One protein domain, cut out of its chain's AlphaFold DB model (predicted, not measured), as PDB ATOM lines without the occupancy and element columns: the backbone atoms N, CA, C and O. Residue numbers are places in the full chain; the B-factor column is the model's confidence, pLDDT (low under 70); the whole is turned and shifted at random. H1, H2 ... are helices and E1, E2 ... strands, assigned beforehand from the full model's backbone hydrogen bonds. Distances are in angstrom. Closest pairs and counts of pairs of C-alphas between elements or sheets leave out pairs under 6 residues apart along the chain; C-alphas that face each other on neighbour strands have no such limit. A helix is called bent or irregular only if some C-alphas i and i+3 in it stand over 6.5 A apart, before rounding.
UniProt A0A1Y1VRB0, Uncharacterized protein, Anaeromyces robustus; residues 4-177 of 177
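Overview. This is residues 4 to 177 of the 177 residues of an uncharacterized protein of Anaeromyces robustus (UniProt A0A1Y1VRB0). One very long helix, H1, sticks out with residues 4 to 48 as a free arm from a small body, where the rest of H1 joins H2 and H3 in an up-and-down bundle, three helices each running against the one before. Short H4 sits by the turn from H1 to H2, and the two-stranded hairpin of E1 and E2 lies off one side of the bundle. The printed part has 174 residues, mostly helix, with four named helices and two antiparallel strands in the order H1 H2 E1 E2 H3 H4. It is extended, with a radius of gyration of the C-alphas of 30.5 A and spans of 114 by 35 by 19 A.

Arrangement. Look first at the hairpin of E1, residues 117 to 122, and E2, residues 129 to 134: N 119 and O 132 are within hydrogen-bond range at 2.8 A. A tight link leads from E2 to H3, residues 138 to 153. H3 touches the hub H2, residues 79 to 107, at a shallow tilt of 25 degrees, opposite ways; the closest C-alphas, of Leu 104 and Tyr 139, are 5.2 A apart. H2 forms a helical hairpin with H1, residues 4 to 76, at 28 degrees; H1 touches it with residues 49 to 74 alone, closest at the C-alphas of Leu 63 and Ile 89, 6.2 A. H4, residues 157 to 165, only just touches H1, with 3 pairs of C-alphas within 8 A, closest at Ile 74 and Trp 160, 7.1 A. Each O i to N i+4 pair is within hydrogen-bond range in H1, H3 and H4, but 19 of 25 in H2.

Along the chain. Find C-alpha 4 at (147.391, 159.755, 169.103); from there H1 runs 107.6 A to C-alpha 76 at (242.323, 185.366, 212.784). H2 runs 39.7 A back, with a kink of 43 degrees near residue 101; it is irregular, but only just, with C-alphas 103 and 106 6.9 A apart. H3 spans 22.1 A, and H4 ends at C-alpha 165 at (245.182, 195.884, 213.105).

Size, cuts and confidence. The C-alphas farthest apart, of Ile 4 and Gly 167, are 113.9 A apart. The printed part has no cut and no long link. Look for pLDDT under 70 at residue 5, residues 121 to 130 and residues 173 to 177.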
ATOM      1  N   ILE A   4     146.079 159.561 169.731       70.38
ATOM      2  CA  ILE A   4     147.391 159.755 169.103       70.38
ATOM      3  C   ILE A   4     148.051 161.060 169.572       70.38
ATOM      4  O   ILE A   4     149.229 161.052 169.926       70.38
ATOM      5  N   HIS A   5     147.301 162.166 169.664       69.75
ATOM      6  CA  HIS A   5     147.833 163.442 170.165       69.75
ATOM      7  C   HIS A   5     148.272 163.329 171.627       69.75
ATOM      8  O   HIS A   5     149.381 163.721 171.979       69.75
ATOM      9  N   THR A   6     147.446 162.688 172.453       71.38
ATOM     10  CA  THR A   6     147.728 162.483 173.881       71.38
ATOM     11  C   THR A   6     148.989 161.635 174.107       71.38
ATOM     12  O   THR A   6     149.785 161.920 175.001       71.38
ATOM     13  N   PHE A   7     149.209 160.610 173.275       75.19
ATOM     14  CA  PHE A   7     150.410 159.767 173.321       75.19
ATOM     15  C   PHE A   7     151.665 160.519 172.849       75.19
ATOM     16  O   PHE A   7     152.728 160.434 173.467       75.19
ATOM     17  N   THR A   8     151.522 161.315 171.785       77.75
ATOM     18  CA  THR A   8     152.610 162.107 171.195       77.75
ATOM     19  C   THR A   8     153.098 163.198 172.152       77.75
ATOM     20  O   THR A   8     154.307 163.382 172.310       77.75
ATOM     21  N   ASP A   9     152.192 163.873 172.862       76.19
ATOM     22  CA  ASP A   9     152.554 164.902 173.845       76.19
ATOM     23  C   ASP A   9     153.253 164.311 175.076       76.19
ATOM     24  O   ASP A   9     154.227 164.879 175.584       76.19
ATOM     25  N   LYS A  10     152.817 163.128 175.528       77.69
ATOM     26  CA  LYS A  10     153.447 162.413 176.649       77.69
ATOM     27  C   LYS A  10     154.866 161.951 176.292       77.69
ATOM     28  O   LYS A  10     155.785 162.153 177.087       77.69
ATOM     29  N   SER A  11     155.056 161.427 175.080       78.94
ATOM     30  CA  SER A  11     156.368 161.041 174.535       78.94
ATOM     31  C   SER A  11     157.313 162.243 174.384       78.94
ATOM     32  O   SER A  11     158.443 162.210 174.874       78.94
ATOM     33  N   LYS A  12     156.840 163.370 173.827       82.31
ATOM     34  CA  LYS A  12     157.625 164.619 173.745       82.31
ATOM     35  C   LYS A  12     158.063 165.125 175.119       82.31
ATOM     36  O   LYS A  12     159.191 165.592 175.269       82.31
ATOM     37  N   ARG A  13     157.193 165.036 176.131       82.69
ATOM     38  CA  ARG A  13     157.525 165.432 177.509       82.69
ATOM     39  C   ARG A  13     158.612 164.537 178.110       82.69
ATOM     40  O   ARG A  13     159.543 165.065 178.710       82.69
ATOM     41  N   GLN A  14     158.529 163.221 177.914       84.62
ATOM     42  CA  GLN A  14     159.564 162.280 178.360       84.62
ATOM     43  C   GLN A  14     160.903 162.520 177.651       84.62
ATOM     44  O   GLN A  14     161.933 162.604 178.313       84.62
ATOM     45  N   SER A  15     160.889 162.727 176.333       86.62
ATOM     46  CA  SER A  15     162.094 163.038 175.554       86.62
ATOM     47  C   SER A  15     162.788 164.318 176.035       86.62
ATOM     48  O   SER A  15     164.001 164.313 176.241       86.62
ATOM     49  N   LYS A  16     162.033 165.390 176.324       87.75
ATOM     50  CA  LYS A  16     162.596 166.620 176.911       87.75
ATOM     51  C   LYS A  16     163.281 166.360 178.253       87.75
ATOM     52  O   LYS A  16     164.387 166.843 178.459       87.75
ATOM     53  N   ILE A  17     162.653 165.591 179.147       90.75
ATOM     54  CA  ILE A  17     163.234 165.252 180.459       90.75
ATOM     55  C   ILE A  17     164.557 164.497 180.286       90.75
ATOM     56  O   ILE A  17     165.536 164.841 180.944       90.75
ATOM     57  N   ILE A  18     164.607 163.526 179.369       90.38
ATOM     58  CA  ILE A  18     165.827 162.763 179.070       90.38
ATOM     59  C   ILE A  18     166.939 163.702 178.581       90.38
ATOM     60  O   ILE A  18     168.042 163.670 179.124       90.38
ATOM     61  N   ILE A  19     166.644 164.596 177.634       92.56
ATOM     62  CA  ILE A  19     167.625 165.564 177.119       92.56
ATOM     63  C   ILE A  19     168.138 166.481 178.237       92.56
ATOM     64  O   ILE A  19     169.347 166.657 178.366       92.56
ATOM     65  N   TYR A  20     167.254 167.021 179.083       93.50
ATOM     66  CA  TYR A  20     167.668 167.869 180.207       93.50
ATOM     67  C   TYR A  20     168.528 167.114 181.221       93.50
ATOM     68  O   TYR A  20     169.542 167.647 181.666       93.50
ATOM     69  N   SER A  21     168.172 165.870 181.557       92.25
ATOM     70  CA  SER A  21     168.987 165.046 182.456       92.25
ATOM     71  C   SER A  21     170.381 164.775 181.886       92.25
ATOM     72  O   SER A  21     171.367 164.899 182.606       92.25
ATOM     73  N   PHE A  22     170.486 164.510 180.581       94.00
ATOM     74  CA  PHE A  22     171.768 164.316 179.909       94.00
ATOM     75  C   PHE A  22     172.626 165.590 179.928       94.00
ATOM     76  O   PHE A  22     173.822 165.538 180.203       94.00
ATOM     77  N   LEU A  23     172.004 166.751 179.710       94.81
ATOM     78  CA  LEU A  23     172.679 168.051 179.738       94.81
ATOM     79  C   LEU A  23     173.222 168.373 181.140       94.81
ATOM     80  O   LEU A  23     174.363 168.807 181.273       94.81
ATOM     81  N   ILE A  24     172.448 168.082 182.192       95.31
ATOM     82  CA  ILE A  24     172.891 168.229 183.587       95.31
ATOM     83  C   ILE A  24     174.106 167.337 183.872       95.31
ATOM     84  O   ILE A  24     175.071 167.802 184.473       95.31
ATOM     85  N   VAL A  25     174.091 166.082 183.412       95.06
ATOM     86  CA  VAL A  25     175.224 165.157 183.592       95.06
ATOM     87  C   VAL A  25     176.491 165.698 182.926       95.06
ATOM     88  O   VAL A  25     177.550 165.678 183.549       95.06
ATOM     89  N   ILE A  26     176.389 166.242 181.709       95.25
ATOM     90  CA  ILE A  26     177.532 166.857 181.014       95.25
ATOM     91  C   ILE A  26     178.091 168.041 181.813       95.25
ATOM     92  O   ILE A  26     179.306 168.149 181.980       95.25
ATOM     93  N   VAL A  27     177.221 168.914 182.329       95.44
ATOM     94  CA  VAL A  27     177.638 170.084 183.118       95.44
ATOM     95  C   VAL A  27     178.347 169.651 184.402       95.44
ATOM     96  O   VAL A  27     179.435 170.142 184.696       95.44
ATOM     97  N   LEU A  28     177.776 168.699 185.144       94.50
ATOM     98  CA  LEU A  28     178.376 168.180 186.376       94.50
ATOM     99  C   LEU A  28     179.722 167.497 186.118       94.50
ATOM    100  O   LEU A  28     180.665 167.674 186.893       94.50
ATOM    101  N   TYR A  29     179.833 166.757 185.015       95.75
ATOM    102  CA  TYR A  29     181.089 166.144 184.597       95.75
ATOM    103  C   TYR A  29     182.151 167.203 184.275       95.75
ATOM    104  O   TYR A  29     183.273 167.117 184.774       95.75
ATOM    105  N   GLY A  30     181.784 168.252 183.531       95.31
ATOM    106  CA  GLY A  30     182.673 169.378 183.237       95.31
ATOM    107  C   GLY A  30     183.169 170.090 184.500       95.31
ATOM    108  O   GLY A  30     184.369 170.308 184.650       95.31
ATOM    109  N   VAL A  31     182.272 170.380 185.449       95.19
ATOM    110  CA  VAL A  31     182.636 170.985 186.745       95.19
ATOM    111  C   VAL A  31     183.585 170.080 187.532       95.19
ATOM    112  O   VAL A  31     184.567 170.565 188.092       95.19
ATOM    113  N   SER A  32     183.337 168.769 187.536       93.25
ATOM    114  CA  SER A  32     184.185 167.792 188.232       93.25
ATOM    115  C   SER A  32     185.595 167.734 187.646       93.25
ATOM    116  O   SER A  32     186.568 167.677 188.397       93.25
ATOM    117  N   ILE A  33     185.722 167.802 186.316       94.75
ATOM    118  CA  ILE A  33     187.020 167.869 185.634       94.75
ATOM    119  C   ILE A  33     187.768 169.141 186.025       94.75
ATOM    120  O   ILE A  33     188.920 169.059 186.446       94.75
ATOM    121  N   VAL A  34     187.127 170.308 185.903       94.00
ATOM    122  CA  VAL A  34     187.762 171.599 186.220       94.00
ATOM    123  C   VAL A  34     188.222 171.619 187.676       94.00
ATOM    124  O   VAL A  34     189.376 171.940 187.949       94.00
ATOM    125  N   TYR A  35     187.358 171.192 188.598       94.31
ATOM    126  CA  TYR A  35     187.705 171.069 190.010       94.31
ATOM    127  C   TYR A  35     188.888 170.120 190.234       94.31
ATOM    128  O   TYR A  35     189.821 170.472 190.953       94.31
ATOM    129  N   GLY A  36     188.888 168.949 189.591       90.62
ATOM    130  CA  GLY A  36     189.984 167.985 189.675       90.62
ATOM    131  C   GLY A  36     191.316 168.573 189.206       90.62
ATOM    132  O   GLY A  36     192.316 168.461 189.915       90.62
ATOM    133  N   PHE A  37     191.327 169.267 188.067       92.31
ATOM    134  CA  PHE A  37     192.526 169.945 187.563       92.31
ATOM    135  C   PHE A  37     193.026 171.025 188.525       92.31
ATOM    136  O   PHE A  37     194.212 171.042 188.858       92.31
ATOM    137  N   THR A  38     192.141 171.896 189.017       91.81
ATOM    138  CA  THR A  38     192.521 172.943 189.976       91.81
ATOM    139  C   THR A  38     193.048 172.344 191.279       91.81
ATOM    140  O   THR A  38     194.077 172.786 191.787       91.81
ATOM    141  N   HIS A  39     192.401 171.302 191.804       89.56
ATOM    142  CA  HIS A  39     192.833 170.646 193.033       89.56
ATOM    143  C   HIS A  39     194.207 169.979 192.875       89.56
ATOM    144  O   HIS A  39     195.052 170.106 193.761       89.56
ATOM    145  N   ILE A  40     194.459 169.282 191.764       88.31
ATOM    146  CA  ILE A  40     195.762 168.652 191.501       88.31
ATOM    147  C   ILE A  40     196.852 169.721 191.355       88.31
ATOM    148  O   ILE A  40     197.930 169.567 191.929       88.31
ATOM    149  N   SER A  41     196.566 170.823 190.654       88.81
ATOM    150  CA  SER A  41     197.510 171.938 190.496       88.81
ATOM    151  C   SER A  41     197.894 172.546 191.846       88.81
ATOM    152  O   SER A  41     199.079 172.639 192.167       88.81
ATOM    153  N   ASN A  42     196.903 172.866 192.682       85.81
ATOM    154  CA  ASN A  42     197.132 173.426 194.016       85.81
ATOM    155  C   ASN A  42     197.907 172.458 194.923       85.81
ATOM    156  O   ASN A  42     198.752 172.879 195.717       85.81
ATOM    157  N   PHE A  43     197.635 171.154 194.812       84.06
ATOM    158  CA  PHE A  43     198.363 170.135 195.563       84.06
ATOM    159  C   PHE A  43     199.832 170.071 195.132       84.06
ATOM    160  O   PHE A  43     200.720 170.051 195.982       84.06
ATOM    161  N   ASN A  44     200.103 170.122 193.827       85.00
ATOM    162  CA  ASN A  44     201.464 170.103 193.297       85.00
ATOM    163  C   ASN A  44     202.264 171.353 193.710       85.00
ATOM    164  O   ASN A  44     203.411 171.243 194.145       85.00
ATOM    165  N   GLU A  45     201.647 172.536 193.658       84.00
ATOM    166  CA  GLU A  45     202.253 173.768 194.179       84.00
ATOM    167  C   GLU A  45     202.538 173.676 195.681       84.00
ATOM    168  O   GLU A  45     203.597 174.101 196.147       84.00
ATOM    169  N   SER A  46     201.627 173.075 196.447       77.94
ATOM    170  CA  SER A  46     201.817 172.864 197.884       77.94
ATOM    171  C   SER A  46     202.987 171.919 198.172       77.94
ATOM    172  O   SER A  46     203.810 172.238 199.030       77.94
ATOM    173  N   ILE A  47     203.129 170.815 197.426       76.81
ATOM    174  CA  ILE A  47     204.286 169.907 197.539       76.81
ATOM    175  C   ILE A  47     205.586 170.644 197.219       76.81
ATOM    176  O   ILE A  47     206.545 170.550 197.985       76.81
ATOM    177  N   LYS A  48     205.621 171.403 196.119       82.56
ATOM    178  CA  LYS A  48     206.807 172.174 195.727       82.56
ATOM    179  C   LYS A  48     207.218 173.150 196.831       82.56
ATOM    180  O   LYS A  48     208.391 173.238 197.176       82.56
ATOM    181  N   ASN A  49     206.249 173.837 197.432       80.56
ATOM    182  CA  ASN A  49     206.504 174.738 198.554       80.56
ATOM    183  C   ASN A  49     207.051 173.990 199.780       80.56
ATOM    184  O   ASN A  49     207.961 174.495 200.429       80.56
ATOM    185  N   ILE A  50     206.550 172.788 200.086       78.50
ATOM    186  CA  ILE A  50     207.063 171.958 201.190       78.50
ATOM    187  C   ILE A  50     208.523 171.553 200.952       78.50
ATOM    188  O   ILE A  50     209.327 171.647 201.877       78.50
ATOM    189  N   GLN A  51     208.880 171.147 199.732       78.50
ATOM    190  CA  GLN A  51     210.267 170.816 199.383       78.50
ATOM    191  C   GLN A  51     211.190 172.022 199.586       78.50
ATOM    192  O   GLN A  51     212.197 171.916 200.279       78.50
ATOM    193  N   ILE A  52     210.786 173.198 199.094       79.88
ATOM    194  CA  ILE A  52     211.546 174.443 199.285       79.88
ATOM    195  C   ILE A  52     211.685 174.786 200.780       79.88
ATOM    196  O   ILE A  52     212.742 175.242 201.206       79.88
ATOM    197  N   LEU A  53     210.653 174.546 201.597       78.19
ATOM    198  CA  LEU A  53     210.717 174.761 203.049       78.19
ATOM    199  C   LEU A  53     211.669 173.781 203.756       78.19
ATOM    200  O   LEU A  53     212.334 174.172 204.718       78.19
ATOM    201  N   GLN A  54     211.766 172.529 203.300       76.38
ATOM    202  CA  GLN A  54     212.764 171.582 203.813       76.38
ATOM    203  C   GLN A  54     214.186 172.022 203.454       76.38
ATOM    204  O   GLN A  54     215.051 172.063 204.334       76.38
ATOM    205  N   ASP A  55     214.407 172.427 202.203       85.00
ATOM    206  CA  ASP A  55     215.696 172.951 201.743       85.00
ATOM    207  C   ASP A  55     216.083 174.232 202.494       85.00
ATOM    208  O   ASP A  55     217.248 174.428 202.842       85.00
ATOM    209  N   MET A  56     215.103 175.080 202.822       88.31
ATOM    210  CA  MET A  56     215.310 176.289 203.617       88.31
ATOM    211  C   MET A  56     215.899 175.972 204.991       88.31
ATOM    212  O   MET A  56     216.862 176.619 205.392       88.31
ATOM    213  N   ASN A  57     215.377 174.974 205.711       85.69
ATOM    214  CA  ASN A  57     215.926 174.605 207.019       85.69
ATOM    215  C   ASN A  57     217.399 174.166 206.908       85.69
ATOM    216  O   ASN A  57     218.247 174.597 207.693       85.69
ATOM    217  N   TYR A  58     217.718 173.361 205.892       87.88
ATOM    218  CA  TYR A  58     219.089 172.932 205.609       87.88
ATOM    219  C   TYR A  58     220.011 174.116 205.269       87.88
ATOM    220  O   TYR A  58     221.108 174.236 205.819       87.88
ATOM    221  N   ASN A  59     219.562 175.030 204.410       89.19
ATOM    222  CA  ASN A  59     220.359 176.176 203.974       89.19
ATOM    223  C   ASN A  59     220.541 177.224 205.072       89.19
ATOM    224  O   ASN A  59     221.646 177.738 205.232       89.19
ATOM    225  N   VAL A  60     219.516 177.486 205.886       88.75
ATOM    226  CA  VAL A  60     219.636 178.349 207.072       88.75
ATOM    227  C   VAL A  60     220.621 177.747 208.073       88.75
ATOM    228  O   VAL A  60     221.485 178.458 208.582       88.75
ATOM    229  N   HIS A  61     220.568 176.434 208.316       88.50
ATOM    230  CA  HIS A  61     221.543 175.770 209.182       88.50
ATOM    231  C   HIS A  61     222.982 175.918 208.655       88.50
ATOM    232  O   HIS A  61     223.893 176.263 209.414       88.50
ATOM    233  N   ASN A  62     223.186 175.716 207.352       89.75
ATOM    234  CA  ASN A  62     224.492 175.887 206.717       89.75
ATOM    235  C   ASN A  62     224.984 177.332 206.757       89.75
ATOM    236  O   ASN A  62     226.170 177.551 207.012       89.75
ATOM    237  N   LEU A  63     224.093 178.305 206.550       90.75
ATOM    238  CA  LEU A  63     224.407 179.719 206.706       90.75
ATOM    239  C   LEU A  63     224.907 179.992 208.125       90.75
ATOM    240  O   LEU A  63     226.016 180.483 208.273       90.75
ATOM    241  N   LEU A  64     224.163 179.592 209.161       87.56
ATOM    242  CA  LEU A  64     224.558 179.811 210.560       87.56
ATOM    243  C   LEU A  64     225.900 179.149 210.901       87.56
ATOM    244  O   LEU A  64     226.746 179.747 211.570       87.56
ATOM    245  N   SER A  65     226.112 177.921 210.425       88.06
ATOM    246  CA  SER A  65     227.363 177.183 210.622       88.06
ATOM    247  C   SER A  65     228.553 177.899 209.970       88.06
ATOM    248  O   SER A  65     229.576 178.148 210.615       88.06
ATOM    249  N   ARG A  66     228.401 178.329 208.711       88.50
ATOM    250  CA  ARG A  66     229.431 179.083 207.983       88.50
ATOM    251  C   ARG A  66     229.639 180.477 208.548       88.50
ATOM    252  O   ARG A  66     230.775 180.924 208.604       88.50
ATOM    253  N   SER A  67     228.586 181.132 209.019       87.38
ATOM    254  CA  SER A  67     228.667 182.421 209.697       87.38
ATOM    255  C   SER A  67     229.505 182.337 210.968       87.38
ATOM    256  O   SER A  67     230.373 183.181 211.193       87.38
ATOM    257  N   ARG A  68     229.327 181.269 211.759       84.00
ATOM    258  CA  ARG A  68     230.165 180.997 212.933       84.00
ATOM    259  C   ARG A  68     231.622 180.764 212.538       84.00
ATOM    260  O   ARG A  68     232.507 181.374 213.130       84.00
ATOM    261  N   MET A  69     231.878 179.937 211.524       85.88
ATOM    262  CA  MET A  69     233.237 179.725 211.013       85.88
ATOM    263  C   MET A  69     233.869 181.040 210.535       85.88
ATOM    264  O   MET A  69     235.000 181.346 210.903       85.88
ATOM    265  N   MET A  70     233.115 181.852 209.789       86.25
ATOM    266  CA  MET A  70     233.563 183.138 209.265       86.25
ATOM    267  C   MET A  70     233.932 184.120 210.376       86.25
ATOM    268  O   MET A  70     234.947 184.793 210.260       86.25
ATOM    269  N   SER A  71     233.176 184.167 211.478       81.31
ATOM    270  CA  SER A  71     233.542 185.010 212.626       81.31
ATOM    271  C   SER A  71     234.922 184.648 213.198       81.31
ATOM    272  O   SER A  71     235.727 185.534 213.475       81.31
ATOM    273  N   GLY A  72     235.249 183.353 213.276       82.12
ATOM    274  CA  GLY A  72     236.574 182.890 213.695       82.12
ATOM    275  C   GLY A  72     237.671 183.274 212.701       82.12
ATOM    276  O   GLY A  72     238.712 183.776 213.111       82.12
ATOM    277  N   LEU A  73     237.417 183.103 211.400       84.94
ATOM    278  CA  LEU A  73     238.361 183.482 210.341       84.94
ATOM    279  C   LEU A  73     238.647 184.984 210.332       84.94
ATOM    280  O   LEU A  73     239.806 185.382 210.236       84.94
ATOM    281  N   ILE A  74     237.603 185.803 210.490       83.75
ATOM    282  CA  ILE A  74     237.730 187.252 210.639       83.75
ATOM    283  C   ILE A  74     238.602 187.553 211.858       83.75
ATOM    284  O   ILE A  74     239.595 188.246 211.704       83.75
ATOM    285  N   GLY A  75     238.339 186.952 213.023       80.38
ATOM    286  CA  GLY A  75     239.181 187.126 214.214       80.38
ATOM    287  C   GLY A  75     240.654 186.715 214.040       80.38
ATOM    288  O   GLY A  75     241.516 187.263 214.721       80.38
ATOM    289  N   MET A  76     240.955 185.787 213.125       83.62
ATOM    290  CA  MET A  76     242.323 185.366 212.784       83.62
ATOM    291  C   MET A  76     242.991 186.255 211.720       83.62
ATOM    292  O   MET A  76     244.205 186.171 211.545       83.62
ATOM    293  N   GLY A  77     242.228 187.095 211.014       78.88
ATOM    294  CA  GLY A  77     242.736 187.997 209.976       78.88
ATOM    295  C   GLY A  77     243.186 187.306 208.679       78.88
ATOM    296  O   GLY A  77     243.952 187.896 207.916       78.88
ATOM    297  N   ASP A  78     242.745 186.073 208.406       82.81
ATOM    298  CA  ASP A  78     243.167 185.319 207.214       82.81
ATOM    299  C   ASP A  78     242.357 185.711 205.965       82.81
ATOM    300  O   ASP A  78     241.347 185.086 205.626       82.81
ATOM    301  N   MET A  79     242.817 186.744 205.251       82.38
ATOM    302  CA  MET A  79     242.185 187.244 204.016       82.38
ATOM    303  C   MET A  79     241.908 186.153 202.988       82.38
ATOM    304  O   MET A  79     240.867 186.167 202.333       82.38
ATOM    305  N   SER A  80     242.857 185.232 202.820       84.12
ATOM    306  CA  SER A  80     242.800 184.242 201.751       84.12
ATOM    307  C   SER A  80     241.631 183.286 201.968       84.12
ATOM    308  O   SER A  80     240.840 183.036 201.057       84.12
ATOM    309  N   VAL A  81     241.456 182.828 203.207       84.56
ATOM    310  CA  VAL A  81     240.387 181.900 203.572       84.56
ATOM    311  C   VAL A  81     239.044 182.625 203.675       84.56
ATOM    312  O   VAL A  81     238.029 182.077 203.237       84.56
ATOM    313  N   ILE A  82     239.019 183.869 204.169       85.62
ATOM    314  CA  ILE A  82     237.805 184.705 204.186       85.62
ATOM    315  C   ILE A  82     237.294 184.925 202.755       85.62
ATOM    316  O   ILE A  82     236.116 184.680 202.485       85.62
ATOM    317  N   GLY A  83     238.173 185.306 201.821       84.38
ATOM    318  CA  GLY A  83     237.822 185.546 200.419       84.38
ATOM    319  C   GLY A  83     237.265 184.309 199.705       84.38
ATOM    320  O   GLY A  83     236.376 184.434 198.866       84.38
ATOM    321  N   ILE A  84     237.715 183.107 200.077       87.12
ATOM    322  CA  ILE A  84     237.179 181.839 199.550       87.12
ATOM    323  C   ILE A  84     235.807 181.508 200.161       87.12
ATOM    324  O   ILE A  84     234.926 180.986 199.476       87.12
ATOM    325  N   CYS A  85     235.604 181.795 201.449       86.31
ATOM    326  CA  CYS A  85     234.386 181.412 202.167       86.31
ATOM    327  C   CYS A  85     233.215 182.386 201.948       86.31
ATOM    328  O   CYS A  85     232.054 181.961 201.953       86.31
ATOM    329  N   LEU A  86     233.503 183.675 201.748       89.69
ATOM    330  CA  LEU A  86     232.507 184.747 201.651       89.69
ATOM    331  C   LEU A  86     231.487 184.543 200.513       89.69
ATOM    332  O   LEU A  86     230.289 184.638 200.792       89.69
ATOM    333  N   PRO A  87     231.879 184.163 199.276       91.50
ATOM    334  CA  PRO A  87     230.926 183.955 198.184       91.50
ATOM    335  C   PRO A  87     229.852 182.913 198.506       91.50
ATOM    336  O   PRO A  87     228.698 183.059 198.109       91.50
ATOM    337  N   THR A  88     230.205 181.870 199.263       90.25
ATOM    338  CA  THR A  88     229.238 180.831 199.646       90.25
ATOM    339  C   THR A  88     228.215 181.354 200.657       90.25
ATOM    340  O   THR A  88     227.042 181.006 200.572       90.25
ATOM    341  N   ILE A  89     228.631 182.206 201.599       91.38
ATOM    342  CA  ILE A  89     227.714 182.855 202.548       91.38
ATOM    343  C   ILE A  89     226.767 183.802 201.807       91.38
ATOM    344  O   ILE A  89     225.553 183.734 202.008       91.38
ATOM    345  N   LEU A  90     227.304 184.623 200.902       92.31
ATOM    346  CA  LEU A  90     226.510 185.540 200.083       92.31
ATOM    347  C   LEU A  90     225.490 184.791 199.215       92.31
ATOM    348  O   LEU A  90     224.347 185.225 199.117       92.31
ATOM    349  N   MET A  91     225.853 183.631 198.660       93.00
ATOM    350  CA  MET A  91     224.923 182.776 197.916       93.00
ATOM    351  C   MET A  91     223.714 182.352 198.769       93.00
ATOM    352  O   MET A  91     222.583 182.403 198.287       93.00
ATOM    353  N   TYR A  92     223.916 181.965 200.033       92.31
ATOM    354  CA  TYR A  92     222.798 181.623 200.923       92.31
ATOM    355  C   TYR A  92     221.926 182.836 201.261       92.31
ATOM    356  O   TYR A  92     220.704 182.704 201.333       92.31
ATOM    357  N   LEU A  93     222.525 184.017 201.439       92.56
ATOM    358  CA  LEU A  93     221.766 185.250 201.665       92.56
ATOM    359  C   LEU A  93     220.913 185.627 200.453       92.56
ATOM    360  O   LEU A  93     219.752 185.989 200.628       92.56
ATOM    361  N   VAL A  94     221.447 185.472 199.238       94.00
ATOM    362  CA  VAL A  94     220.691 185.671 197.992       94.00
ATOM    363  C   VAL A  94     219.520 184.690 197.905       94.00
ATOM    364  O   VAL A  94     218.402 185.103 197.620       94.00
ATOM    365  N   GLN A  95     219.718 183.408 198.236       91.06
ATOM    366  CA  GLN A  95     218.613 182.437 198.265       91.06
ATOM    367  C   GLN A  95     217.523 182.811 199.277       91.06
ATOM    368  O   GLN A  95     216.333 182.688 198.983       91.06
ATOM    369  N   ILE A  96     217.911 183.287 200.463       91.50
ATOM    370  CA  ILE A  96     216.960 183.784 201.461       91.50
ATOM    371  C   ILE A  96     216.138 184.945 200.895       91.50
ATOM    372  O   ILE A  96     214.911 184.945 201.011       91.50
ATOM    373  N   GLU A  97     216.811 185.913 200.288       92.75
ATOM    374  CA  GLU A  97     216.216 187.141 199.772       92.75
ATOM    375  C   GLU A  97     215.282 186.889 198.583       92.75
ATOM    376  O   GLU A  97     214.141 187.352 198.589       92.75
ATOM    377  N   GLU A  98     215.733 186.120 197.596       93.12
ATOM    378  CA  GLU A  98     215.020 185.930 196.331       93.12
ATOM    379  C   GLU A  98     213.968 184.816 196.382       93.12
ATOM    380  O   GLU A  98     212.989 184.860 195.636       93.12
ATOM    381  N   ILE A  99     214.145 183.811 197.247       91.31
ATOM    382  CA  ILE A  99     213.292 182.612 197.262       91.31
ATOM    383  C   ILE A  99     212.478 182.533 198.552       91.31
ATOM    384  O   ILE A  99     211.253 182.387 198.507       91.31
ATOM    385  N   TYR A 100     213.127 182.619 199.716       91.56
ATOM    386  CA  TYR A 100     212.463 182.300 200.985       91.56
ATOM    387  C   TYR A 100     211.582 183.434 201.497       91.56
ATOM    388  O   TYR A 100     210.443 183.179 201.889       91.56
ATOM    389  N   ILE A 101     212.056 184.681 201.462       91.44
ATOM    390  CA  ILE A 101     211.265 185.840 201.901       91.44
ATOM    391  C   ILE A 101     209.950 185.953 201.104       91.44
ATOM    392  O   ILE A 101     208.899 186.051 201.743       91.44
ATOM    393  N   PRO A 102     209.940 185.873 199.755       91.69
ATOM    394  CA  PRO A 102     208.696 185.904 198.984       91.69
ATOM    395  C   PRO A 102     207.753 184.741 199.310       91.69
ATOM    396  O   PRO A 102     206.549 184.947 199.458       91.69
ATOM    397  N   LEU A 103     208.288 183.526 199.476       88.56
ATOM    398  CA  LEU A 103     207.489 182.346 199.818       88.56
ATOM    399  C   LEU A 103     206.829 182.475 201.200       88.56
ATOM    400  O   LEU A 103     205.687 182.042 201.389       88.56
ATOM    401  N   LEU A 104     207.546 183.063 202.159       89.69
ATOM    402  CA  LEU A 104     207.089 183.254 203.532       89.69
ATOM    403  C   LEU A 104     206.206 184.493 203.715       89.69
ATOM    404  O   LEU A 104     205.521 184.588 204.728       89.69
ATOM    405  N   ALA A 105     206.167 185.419 202.751       91.50
ATOM    406  CA  ALA A 105     205.424 186.676 202.865       91.50
ATOM    407  C   ALA A 105     203.928 186.475 203.165       91.50
ATOM    408  O   ALA A 105     203.339 187.249 203.923       91.50
ATOM    409  N   LYS A 106     203.320 185.399 202.645       88.94
ATOM    410  CA  LYS A 106     201.921 185.031 202.941       88.94
ATOM    411  C   LYS A 106     201.665 184.654 204.406       88.94
ATOM    412  O   LYS A 106     200.521 184.709 204.835       88.94
ATOM    413  N   TYR A 107     202.711 184.306 205.155       86.50
ATOM    414  CA  TYR A 107     202.668 183.968 206.582       86.50
ATOM    415  C   TYR A 107     203.170 185.123 207.467       86.50
ATOM    416  O   TYR A 107     203.418 184.939 208.655       86.50
ATOM    417  N   SER A 108     203.356 186.325 206.910       89.94
ATOM    418  CA  SER A 108     203.871 187.488 207.656       89.94
ATOM    419  C   SER A 108     202.983 187.907 208.832       89.94
ATOM    420  O   SER A 108     203.489 188.449 209.813       89.94
ATOM    421  N   LEU A 109     201.681 187.625 208.747       91.19
ATOM    422  CA  LEU A 109     200.688 187.926 209.779       91.19
ATOM    423  C   LEU A 109     200.450 186.765 210.754       91.19
ATOM    424  O   LEU A 109     199.638 186.904 211.669       91.19
ATOM    425  N   ASP A 110     201.137 185.633 210.575       91.31
ATOM    426  CA  ASP A 110     200.999 184.495 211.477       91.31
ATOM    427  C   ASP A 110     201.519 184.862 212.874       91.31
ATOM    428  O   ASP A 110     202.492 185.623 213.002       91.31
ATOM    429  N   PRO A 111     200.898 184.320 213.938       93.38
ATOM    430  CA  PRO A 111     201.331 184.594 215.294       93.38
ATOM    431  C   PRO A 111     202.788 184.149 215.504       93.38
ATOM    432  O   PRO A 111     203.231 183.153 214.918       93.38
ATOM    433  N   PRO A 112     203.550 184.857 216.355       91.81
ATOM    434  CA  PRO A 112     204.909 184.464 216.690       91.81
ATOM    435  C   PRO A 112     204.998 183.045 217.258       91.81
ATOM    436  O   PRO A 112     204.103 182.578 217.965       91.81
ATOM    437  N   SER A 113     206.123 182.378 216.991       89.44
ATOM    438  CA  SER A 113     206.428 181.068 217.565       89.44
ATOM    439  C   SER A 113     206.495 181.127 219.092       89.44
ATOM    440  O   SER A 113     207.026 182.074 219.672       89.44
ATOM    441  N   THR A 114     206.051 180.065 219.762       91.50
ATOM    442  CA  THR A 114     206.240 179.893 221.212       91.50
ATOM    443  C   THR A 114     207.702 179.657 221.592       91.50
ATOM    444  O   THR A 114     208.053 179.791 222.760       91.50
ATOM    445  N   TYR A 115     208.558 179.309 220.628       88.12
ATOM    446  CA  TYR A 115     209.987 179.103 220.847       88.12
ATOM    447  C   TYR A 115     210.741 180.429 220.699       88.12
ATOM    448  O   TYR A 115     210.726 181.008 219.608       88.12
ATOM    449  N   PRO A 116     211.392 180.924 221.766       87.44
ATOM    450  CA  PRO A 116     212.122 182.177 221.706       87.44
ATOM    451  C   PRO A 116     213.464 182.014 220.995       87.44
ATOM    452  O   PRO A 116     214.110 180.965 221.052       87.44
ATOM    453  N   ILE A 117     213.923 183.114 220.418       84.31
ATOM    454  CA  ILE A 117     215.302 183.319 219.997       84.31
ATOM    455  C   ILE A 117     215.976 184.215 221.020       84.31
ATOM    456  O   ILE A 117     215.411 185.214 221.464       84.31
ATOM    457  N   ILE A 118     217.187 183.826 221.393       82.62
ATOM    458  CA  ILE A 118     218.004 184.547 222.356       82.62
ATOM    459  C   ILE A 118     218.794 185.612 221.596       82.62
ATOM    460  O   ILE A 118     219.603 185.273 220.734       82.62
ATOM    461  N   ILE A 119     218.548 186.879 221.914       80.88
ATOM    462  CA  ILE A 119     219.262 188.036 221.367       80.88
ATOM    463  C   ILE A 119     220.211 188.564 222.439       80.88
ATOM    464  O   ILE A 119     219.813 188.748 223.593       80.88
ATOM    465  N   TYR A 120     221.463 188.811 222.059       73.69
ATOM    466  CA  TYR A 120     222.496 189.315 222.959       73.69
ATOM    467  C   TYR A 120     222.768 190.795 222.668       73.69
ATOM    468  O   TYR A 120     223.567 191.146 221.807       73.69
ATOM    469  N   ASN A 121     222.133 191.685 223.428       66.50
ATOM    470  CA  ASN A 121     222.342 193.126 223.330       66.50
ATOM    471  C   ASN A 121     223.400 193.570 224.344       66.50
ATOM    472  O   ASN A 121     223.173 193.543 225.546       66.50
ATOM    473  N   LEU A 122     224.565 194.013 223.885       61.78
ATOM    474  CA  LEU A 122     225.569 194.618 224.763       61.78
ATOM    475  C   LEU A 122     225.302 196.119 224.898       61.78
ATOM    476  O   LEU A 122     225.316 196.839 223.898       61.78
ATOM    477  N   ASP A 123     225.102 196.577 226.131       58.81
ATOM    478  CA  ASP A 123     225.018 197.997 226.470       58.81
ATOM    479  C   ASP A 123     226.380 198.648 226.183       58.81
ATOM    480  O   ASP A 123     227.368 198.394 226.882       58.81
ATOM    481  N   SER A 124     226.439 199.461 225.122       54.19
ATOM    482  CA  SER A 124     227.650 200.146 224.645       54.19
ATOM    483  C   SER A 124     228.278 201.061 225.694       54.19
ATOM    484  O   SER A 124     229.457 201.389 225.587       54.19
ATOM    485  N   THR A 125     227.514 201.435 226.718       55.81
ATOM    486  CA  THR A 125     227.930 202.343 227.787       55.81
ATOM    487  C   THR A 125     228.574 201.626 228.972       55.81
ATOM    488  O   THR A 125     229.461 202.186 229.609       55.81
ATOM    489  N   ASN A 126     228.161 200.387 229.268       57.50
ATOM    490  CA  ASN A 126     228.479 199.723 230.541       57.50
ATOM    491  C   ASN A 126     229.146 198.346 230.388       57.50
ATOM    492  O   ASN A 126     229.511 197.735 231.390       57.50
ATOM    493  N   GLY A 127     229.262 197.814 229.166       59.69
ATOM    494  CA  GLY A 127     229.822 196.476 228.922       59.69
ATOM    495  C   GLY A 127     228.942 195.320 229.418       59.69
ATOM    496  O   GLY A 127     229.347 194.163 229.343       59.69
ATOM    497  N   ASN A 128     227.730 195.613 229.899       64.50
ATOM    498  CA  ASN A 128     226.778 194.608 230.357       64.50
ATOM    499  C   ASN A 128     226.051 193.966 229.167       64.50
ATOM    500  O   ASN A 128     225.486 194.659 228.319       64.50
ATOM    501  N   VAL A 129     226.026 192.633 229.139       68.12
ATOM    502  CA  VAL A 129     225.230 191.849 228.187       68.12
ATOM    503  C   VAL A 129     223.797 191.770 228.710       68.12
ATOM    504  O   VAL A 129     223.540 191.183 229.760       68.12
ATOM    505  N   ARG A 130     222.852 192.362 227.983       69.94
ATOM    506  CA  ARG A 130     221.416 192.148 228.154       69.94
ATOM    507  C   ARG A 130     220.965 191.047 227.209       69.94
ATOM    508  O   ARG A 130     221.155 191.128 226.000       69.94
ATOM    509  N   THR A 131     220.361 190.018 227.779       76.50
ATOM    510  CA  THR A 131     219.750 188.935 227.016       76.50
ATOM    511  C   THR A 131     218.264 189.213 226.865       76.50
ATOM    512  O   THR A 131     217.568 189.415 227.860       76.50
ATOM    513  N   GLU A 132     217.780 189.210 225.629       83.94
ATOM    514  CA  GLU A 132     216.365 189.374 225.310       83.94
ATOM    515  C   GLU A 132     215.838 188.116 224.624       83.94
ATOM    516  O   GLU A 132     216.476 187.560 223.730       83.94
ATOM    517  N   TYR A 133     214.662 187.660 225.049       86.50
ATOM    518  CA  TYR A 133     213.949 186.569 224.396       86.50
ATOM    519  C   TYR A 133     212.952 187.165 223.412       86.50
ATOM    520  O   TYR A 133     211.973 187.796 223.814       86.50
ATOM    521  N   ALA A 134     213.203 186.969 222.123       86.75
ATOM    522  CA  ALA A 134     212.333 187.454 221.068       86.75
ATOM    523  C   ALA A 134     211.610 186.294 220.387       86.75
ATOM    524  O   ALA A 134     212.212 185.286 220.021       86.75
ATOM    525  N   HIS A 135     210.307 186.453 220.199       91.88
ATOM    526  CA  HIS A 135     209.462 185.479 219.526       91.88
ATOM    527  C   HIS A 135     209.146 185.992 218.127       91.88
ATOM    528  O   HIS A 135     208.598 187.084 217.972       91.88
ATOM    529  N   TYR A 136     209.476 185.200 217.112       90.25
ATOM    530  CA  TYR A 136     209.249 185.551 215.713       90.25
ATOM    531  C   TYR A 136     208.422 184.474 215.021       90.25
ATOM    532  O   TYR A 136     208.514 183.290 215.356       90.25
ATOM    533  N   ASN A 137     207.612 184.881 214.046       90.62
ATOM    534  CA  ASN A 137     207.121 183.950 213.037       90.62
ATOM    535  C   ASN A 137     208.243 183.666 212.016       90.62
ATOM    536  O   ASN A 137     209.289 184.325 212.017       90.62
ATOM    537  N   GLY A 138     208.050 182.660 211.158       87.25
ATOM    538  CA  GLY A 138     209.085 182.239 210.207       87.25
ATOM    539  C   GLY A 138     209.520 183.355 209.250       87.25
ATOM    540  O   GLY A 138     210.708 183.485 208.964       87.25
ATOM    541  N   TYR A 139     208.575 184.190 208.807       92.00
ATOM    542  CA  TYR A 139     208.848 185.324 207.924       92.00
ATOM    543  C   TYR A 139     209.753 186.368 208.593       92.00
ATOM    544  O   TYR A 139     210.816 186.696 208.063       92.00
ATOM    545  N   GLU A 140     209.368 186.851 209.774       90.62
ATOM    546  CA  GLU A 140     210.116 187.874 210.512       90.62
ATOM    547  C   GLU A 140     211.512 187.387 210.902       90.62
ATOM    548  O   GLU A 140     212.484 188.142 210.821       90.62
ATOM    549  N   LEU A 141     211.636 186.109 211.264       90.31
ATOM    550  CA  LEU A 141     212.924 185.507 211.573       90.31
ATOM    551  C   LEU A 141     213.873 185.542 210.371       90.31
ATOM    552  O   LEU A 141     214.983 186.068 210.463       90.31
ATOM    553  N   VAL A 142     213.435 184.994 209.238       91.31
ATOM    554  CA  VAL A 142     214.258 184.892 208.027       91.31
ATOM    555  C   VAL A 142     214.616 186.281 207.494       91.31
ATOM    556  O   VAL A 142     215.760 186.525 207.108       91.31
ATOM    557  N   ARG A 143     213.679 187.231 207.563       91.50
ATOM    558  CA  ARG A 143     213.923 188.632 207.206       91.50
ATOM    559  C   ARG A 143     215.006 189.269 208.078       91.50
ATOM    560  O   ARG A 143     215.883 189.952 207.555       91.50
ATOM    561  N   ARG A 144     214.982 189.041 209.393       89.38
ATOM    562  CA  ARG A 144     216.018 189.549 210.307       89.38
ATOM    563  C   ARG A 144     217.375 188.908 210.047       89.38
ATOM    564  O   ARG A 144     218.365 189.629 210.003       89.38
ATOM    565  N   MET A 145     217.423 187.595 209.814       88.69
ATOM    566  CA  MET A 145     218.664 186.907 209.435       88.69
ATOM    567  C   MET A 145     219.300 187.526 208.187       88.69
ATOM    568  O   MET A 145     220.512 187.717 208.165       88.69
ATOM    569  N   MET A 146     218.493 187.884 207.181       91.19
ATOM    570  CA  MET A 146     218.976 188.587 205.991       91.19
ATOM    571  C   MET A 146     219.601 189.937 206.356       91.19
ATOM    572  O   MET A 146     220.744 190.189 205.981       91.19
ATOM    573  N   VAL A 147     218.892 190.775 207.122       88.69
ATOM    574  CA  VAL A 147     219.369 192.121 207.497       88.69
ATOM    575  C   VAL A 147     220.696 192.049 208.251       88.69
ATOM    576  O   VAL A 147     221.632 192.775 207.915       88.69
ATOM    577  N   TYR A 148     220.807 191.155 209.237       86.00
ATOM    578  CA  TYR A 148     222.054 190.967 209.979       86.00
ATOM    579  C   TYR A 148     223.159 190.395 209.090       86.00
ATOM    580  O   TYR A 148     224.269 190.920 209.082       86.00
ATOM    581  N   GLY A 149     222.849 189.372 208.292       88.38
ATOM    582  CA  GLY A 149     223.803 188.756 207.374       88.38
ATOM    583  C   GLY A 149     224.402 189.766 206.398       88.38
ATOM    584  O   GLY A 149     225.621 189.878 206.316       88.38
ATOM    585  N   ARG A 150     223.571 190.555 205.711       89.50
ATOM    586  CA  ARG A 150     224.025 191.621 204.803       89.50
ATOM    587  C   ARG A 150     224.850 192.674 205.533       89.50
ATOM    588  O   ARG A 150     225.930 193.030 205.077       89.50
ATOM    589  N   GLY A 151     224.406 193.084 206.722       85.00
ATOM    590  CA  GLY A 151     225.138 194.036 207.555       85.00
ATOM    591  C   GLY A 151     226.573 193.601 207.873       85.00
ATOM    592  O   GLY A 151     227.455 194.456 207.915       85.00
ATOM    593  N   ILE A 152     226.814 192.301 208.076       84.62
ATOM    594  CA  ILE A 152     228.152 191.740 208.333       84.62
ATOM    595  C   ILE A 152     228.935 191.528 207.031       84.62
ATOM    596  O   ILE A 152     230.108 191.890 206.952       84.62
ATOM    597  N   TYR A 153     228.316 190.871 206.049       87.69
ATOM    598  CA  TYR A 153     229.025 190.245 204.929       87.69
ATOM    599  C   TYR A 153     229.118 191.113 203.673       87.69
ATOM    600  O   TYR A 153     229.915 190.789 202.797       87.69
ATOM    601  N   ASP A 154     228.374 192.219 203.590       87.75
ATOM    602  CA  ASP A 154     228.573 193.219 202.531       87.75
ATOM    603  C   ASP A 154     229.727 194.191 202.862       87.75
ATOM    604  O   ASP A 154     230.106 195.025 202.040       87.75
ATOM    605  N   VAL A 155     230.300 194.092 204.065       85.44
ATOM    606  CA  VAL A 155     231.452 194.893 204.495       85.44
ATOM    607  C   VAL A 155     232.725 194.368 203.819       85.44
ATOM    608  O   VAL A 155     232.973 193.158 203.877       85.44
ATOM    609  N   PRO A 156     233.560 195.243 203.229       86.38
ATOM    610  CA  PRO A 156     234.839 194.839 202.654       86.38
ATOM    611  C   PRO A 156     235.724 194.102 203.666       86.38
ATOM    612  O   PRO A 156     235.816 194.480 204.836       86.38
ATOM    613  N   ILE A 157     236.412 193.052 203.216       84.75
ATOM    614  CA  ILE A 157     237.297 192.243 204.073       84.75
ATOM    615  C   ILE A 157     238.435 193.109 204.626       84.75
ATOM    616  O   ILE A 157     238.856 192.947 205.772       84.75
ATOM    617  N   GLU A 158     238.902 194.060 203.823       85.44
ATOM    618  CA  GLU A 158     239.957 195.007 204.158       85.44
ATOM    619  C   GLU A 158     239.571 195.871 205.364       85.44
ATOM    620  O   GLU A 158     240.399 196.073 206.250       85.44
ATOM    621  N   GLU A 159     238.306 196.298 205.455       86.75
ATOM    622  CA  GLU A 159     237.798 197.082 206.588       86.75
ATOM    623  C   GLU A 159     237.861 196.269 207.888       86.75
ATOM    624  O   GLU A 159     238.304 196.764 208.926       86.75
ATOM    625  N   TRP A 160     237.465 194.993 207.850       83.25
ATOM    626  CA  TRP A 160     237.546 194.124 209.027       83.25
ATOM    627  C   TRP A 160     238.980 193.967 209.530       83.25
ATOM    628  O   TRP A 160     239.225 193.960 210.740       83.25
ATOM    629  N   ILE A 161     239.933 193.877 208.610       81.69
ATOM    630  CA  ILE A 161     241.339 193.668 208.944       81.69
ATOM    631  C   ILE A 161     241.991 194.942 209.445       81.69
ATOM    632  O   ILE A 161     242.725 194.889 210.430       81.69
ATOM    633  N   GLU A 162     241.687 196.084 208.841       86.44
ATOM    634  CA  GLU A 162     242.148 197.377 209.338       86.44
ATOM    635  C   GLU A 162     241.698 197.585 210.794       86.44
ATOM    636  O   GLU A 162     242.484 197.984 211.654       86.44
ATOM    637  N   ARG A 163     240.452 197.224 211.120       83.62
ATOM    638  CA  ARG A 163     239.925 197.328 212.490       83.62
ATOM    639  C   ARG A 163     240.647 196.398 213.466       83.62
ATOM    640  O   ARG A 163     240.974 196.834 214.570       83.62
ATOM    641  N   LEU A 164     240.958 195.167 213.055       83.50
ATOM    642  CA  LEU A 164     241.781 194.239 213.844       83.50
ATOM    643  C   LEU A 164     243.200 194.767 214.070       83.50
ATOM    644  O   LEU A 164     243.696 194.725 215.196       83.50
ATOM    645  N   GLN A 165     243.842 195.294 213.026       83.06
ATOM    646  CA  GLN A 165     245.182 195.884 213.105       83.06
ATOM    647  C   GLN A 165     245.213 197.108 214.025       83.06
ATOM    648  O   GLN A 165     246.180 197.304 214.759       83.06
ATOM    649  N   ASN A 166     244.121 197.872 214.065       86.75
ATOM    650  CA  ASN A 166     243.925 198.994 214.982       86.75
ATOM    651  C   ASN A 166     243.576 198.563 216.424       86.75
ATOM    652  O   ASN A 166     243.239 199.407 217.256       86.75
ATOM    653  N   GLY A 167     243.631 197.264 216.738       78.25
ATOM    654  CA  GLY A 167     243.368 196.725 218.073       78.25
ATOM    655  C   GLY A 167     241.887 196.676 218.457       78.25
ATOM    656  O   GLY A 167     241.570 196.459 219.629       78.25
ATOM    657  N   GLN A 168     240.965 196.872 217.507       80.38
ATOM    658  CA  GLN A 168     239.534 196.723 217.768       80.38
ATOM    659  C   GLN A 168     239.162 195.242 217.808       80.38
ATOM    660  O   GLN A 168     239.506 194.465 216.917       80.38
ATOM    661  N   ASN A 169     238.381 194.850 218.813       73.94
ATOM    662  CA  ASN A 169     237.765 193.533 218.814       73.94
ATOM    663  C   ASN A 169     236.549 193.544 217.877       73.94
ATOM    664  O   ASN A 169     235.447 193.924 218.274       73.94
ATOM    665  N   VAL A 170     236.753 193.129 216.629       75.88
ATOM    666  CA  VAL A 170     235.701 193.060 215.601       75.88
ATOM    667  C   VAL A 170     234.561 192.111 215.964       75.88
ATOM    668  O   VAL A 170     233.441 192.333 215.522       75.88
ATOM    669  N   LEU A 171     234.791 191.120 216.833       71.75
ATOM    670  CA  LEU A 171     233.728 190.244 217.344       71.75
ATOM    671  C   LEU A 171     232.781 190.976 218.305       71.75
ATOM    672  O   LEU A 171     231.677 190.507 218.564       71.75
ATOM    673  N   PHE A 172     233.194 192.134 218.827       70.75
ATOM    674  CA  PHE A 172     232.317 193.040 219.560       70.75
ATOM    675  C   PHE A 172     231.585 194.025 218.650       70.75
ATOM    676  O   PHE A 172     230.865 194.870 219.175       70.75
ATOM    677  N   ASP A 173     231.708 193.955 217.326       68.25
ATOM    678  CA  ASP A 173     230.851 194.754 216.454       68.25
ATOM    679  C   ASP A 173     229.384 194.328 216.629       68.25
ATOM    680  O   ASP A 173     229.082 193.139 216.714       68.25
ATOM    681  N   TYR A 174     228.471 195.301 216.701       61.88
ATOM    682  CA  TYR A 174     227.043 195.056 216.926       61.88
ATOM    683  C   TYR A 174     226.410 194.159 215.856       61.88
ATOM    684  O   TYR A 174     225.355 193.589 216.097       61.88
ATOM    685  N   ARG A 175     227.043 194.038 214.687       63.03
ATOM    686  CA  ARG A 175     226.578 193.196 213.586       63.03
ATOM    687  C   ARG A 175     226.829 191.711 213.830       63.03
ATOM    688  O   ARG A 175     226.054 190.906 213.339       63.03
ATOM    689  N   PHE A 176     227.860 191.343 214.596       59.25
ATOM    690  CA  PHE A 176     228.110 189.950 215.005       59.25
ATOM    691  C   PHE A 176     227.299 189.526 216.243       59.25
ATOM    692  O   PHE A 176     227.433 188.379 216.677       59.25
ATOM    693  N   ARG A 177     226.509 190.441 216.825       55.56
ATOM    694  CA  ARG A 177     225.738 190.247 218.062       55.56
ATOM    695  C   ARG A 177     224.293 189.842 217.787       55.56
ATOM    696  O   ARG A 177     223.670 190.457 216.895       55.56
TER     697      ARG A 177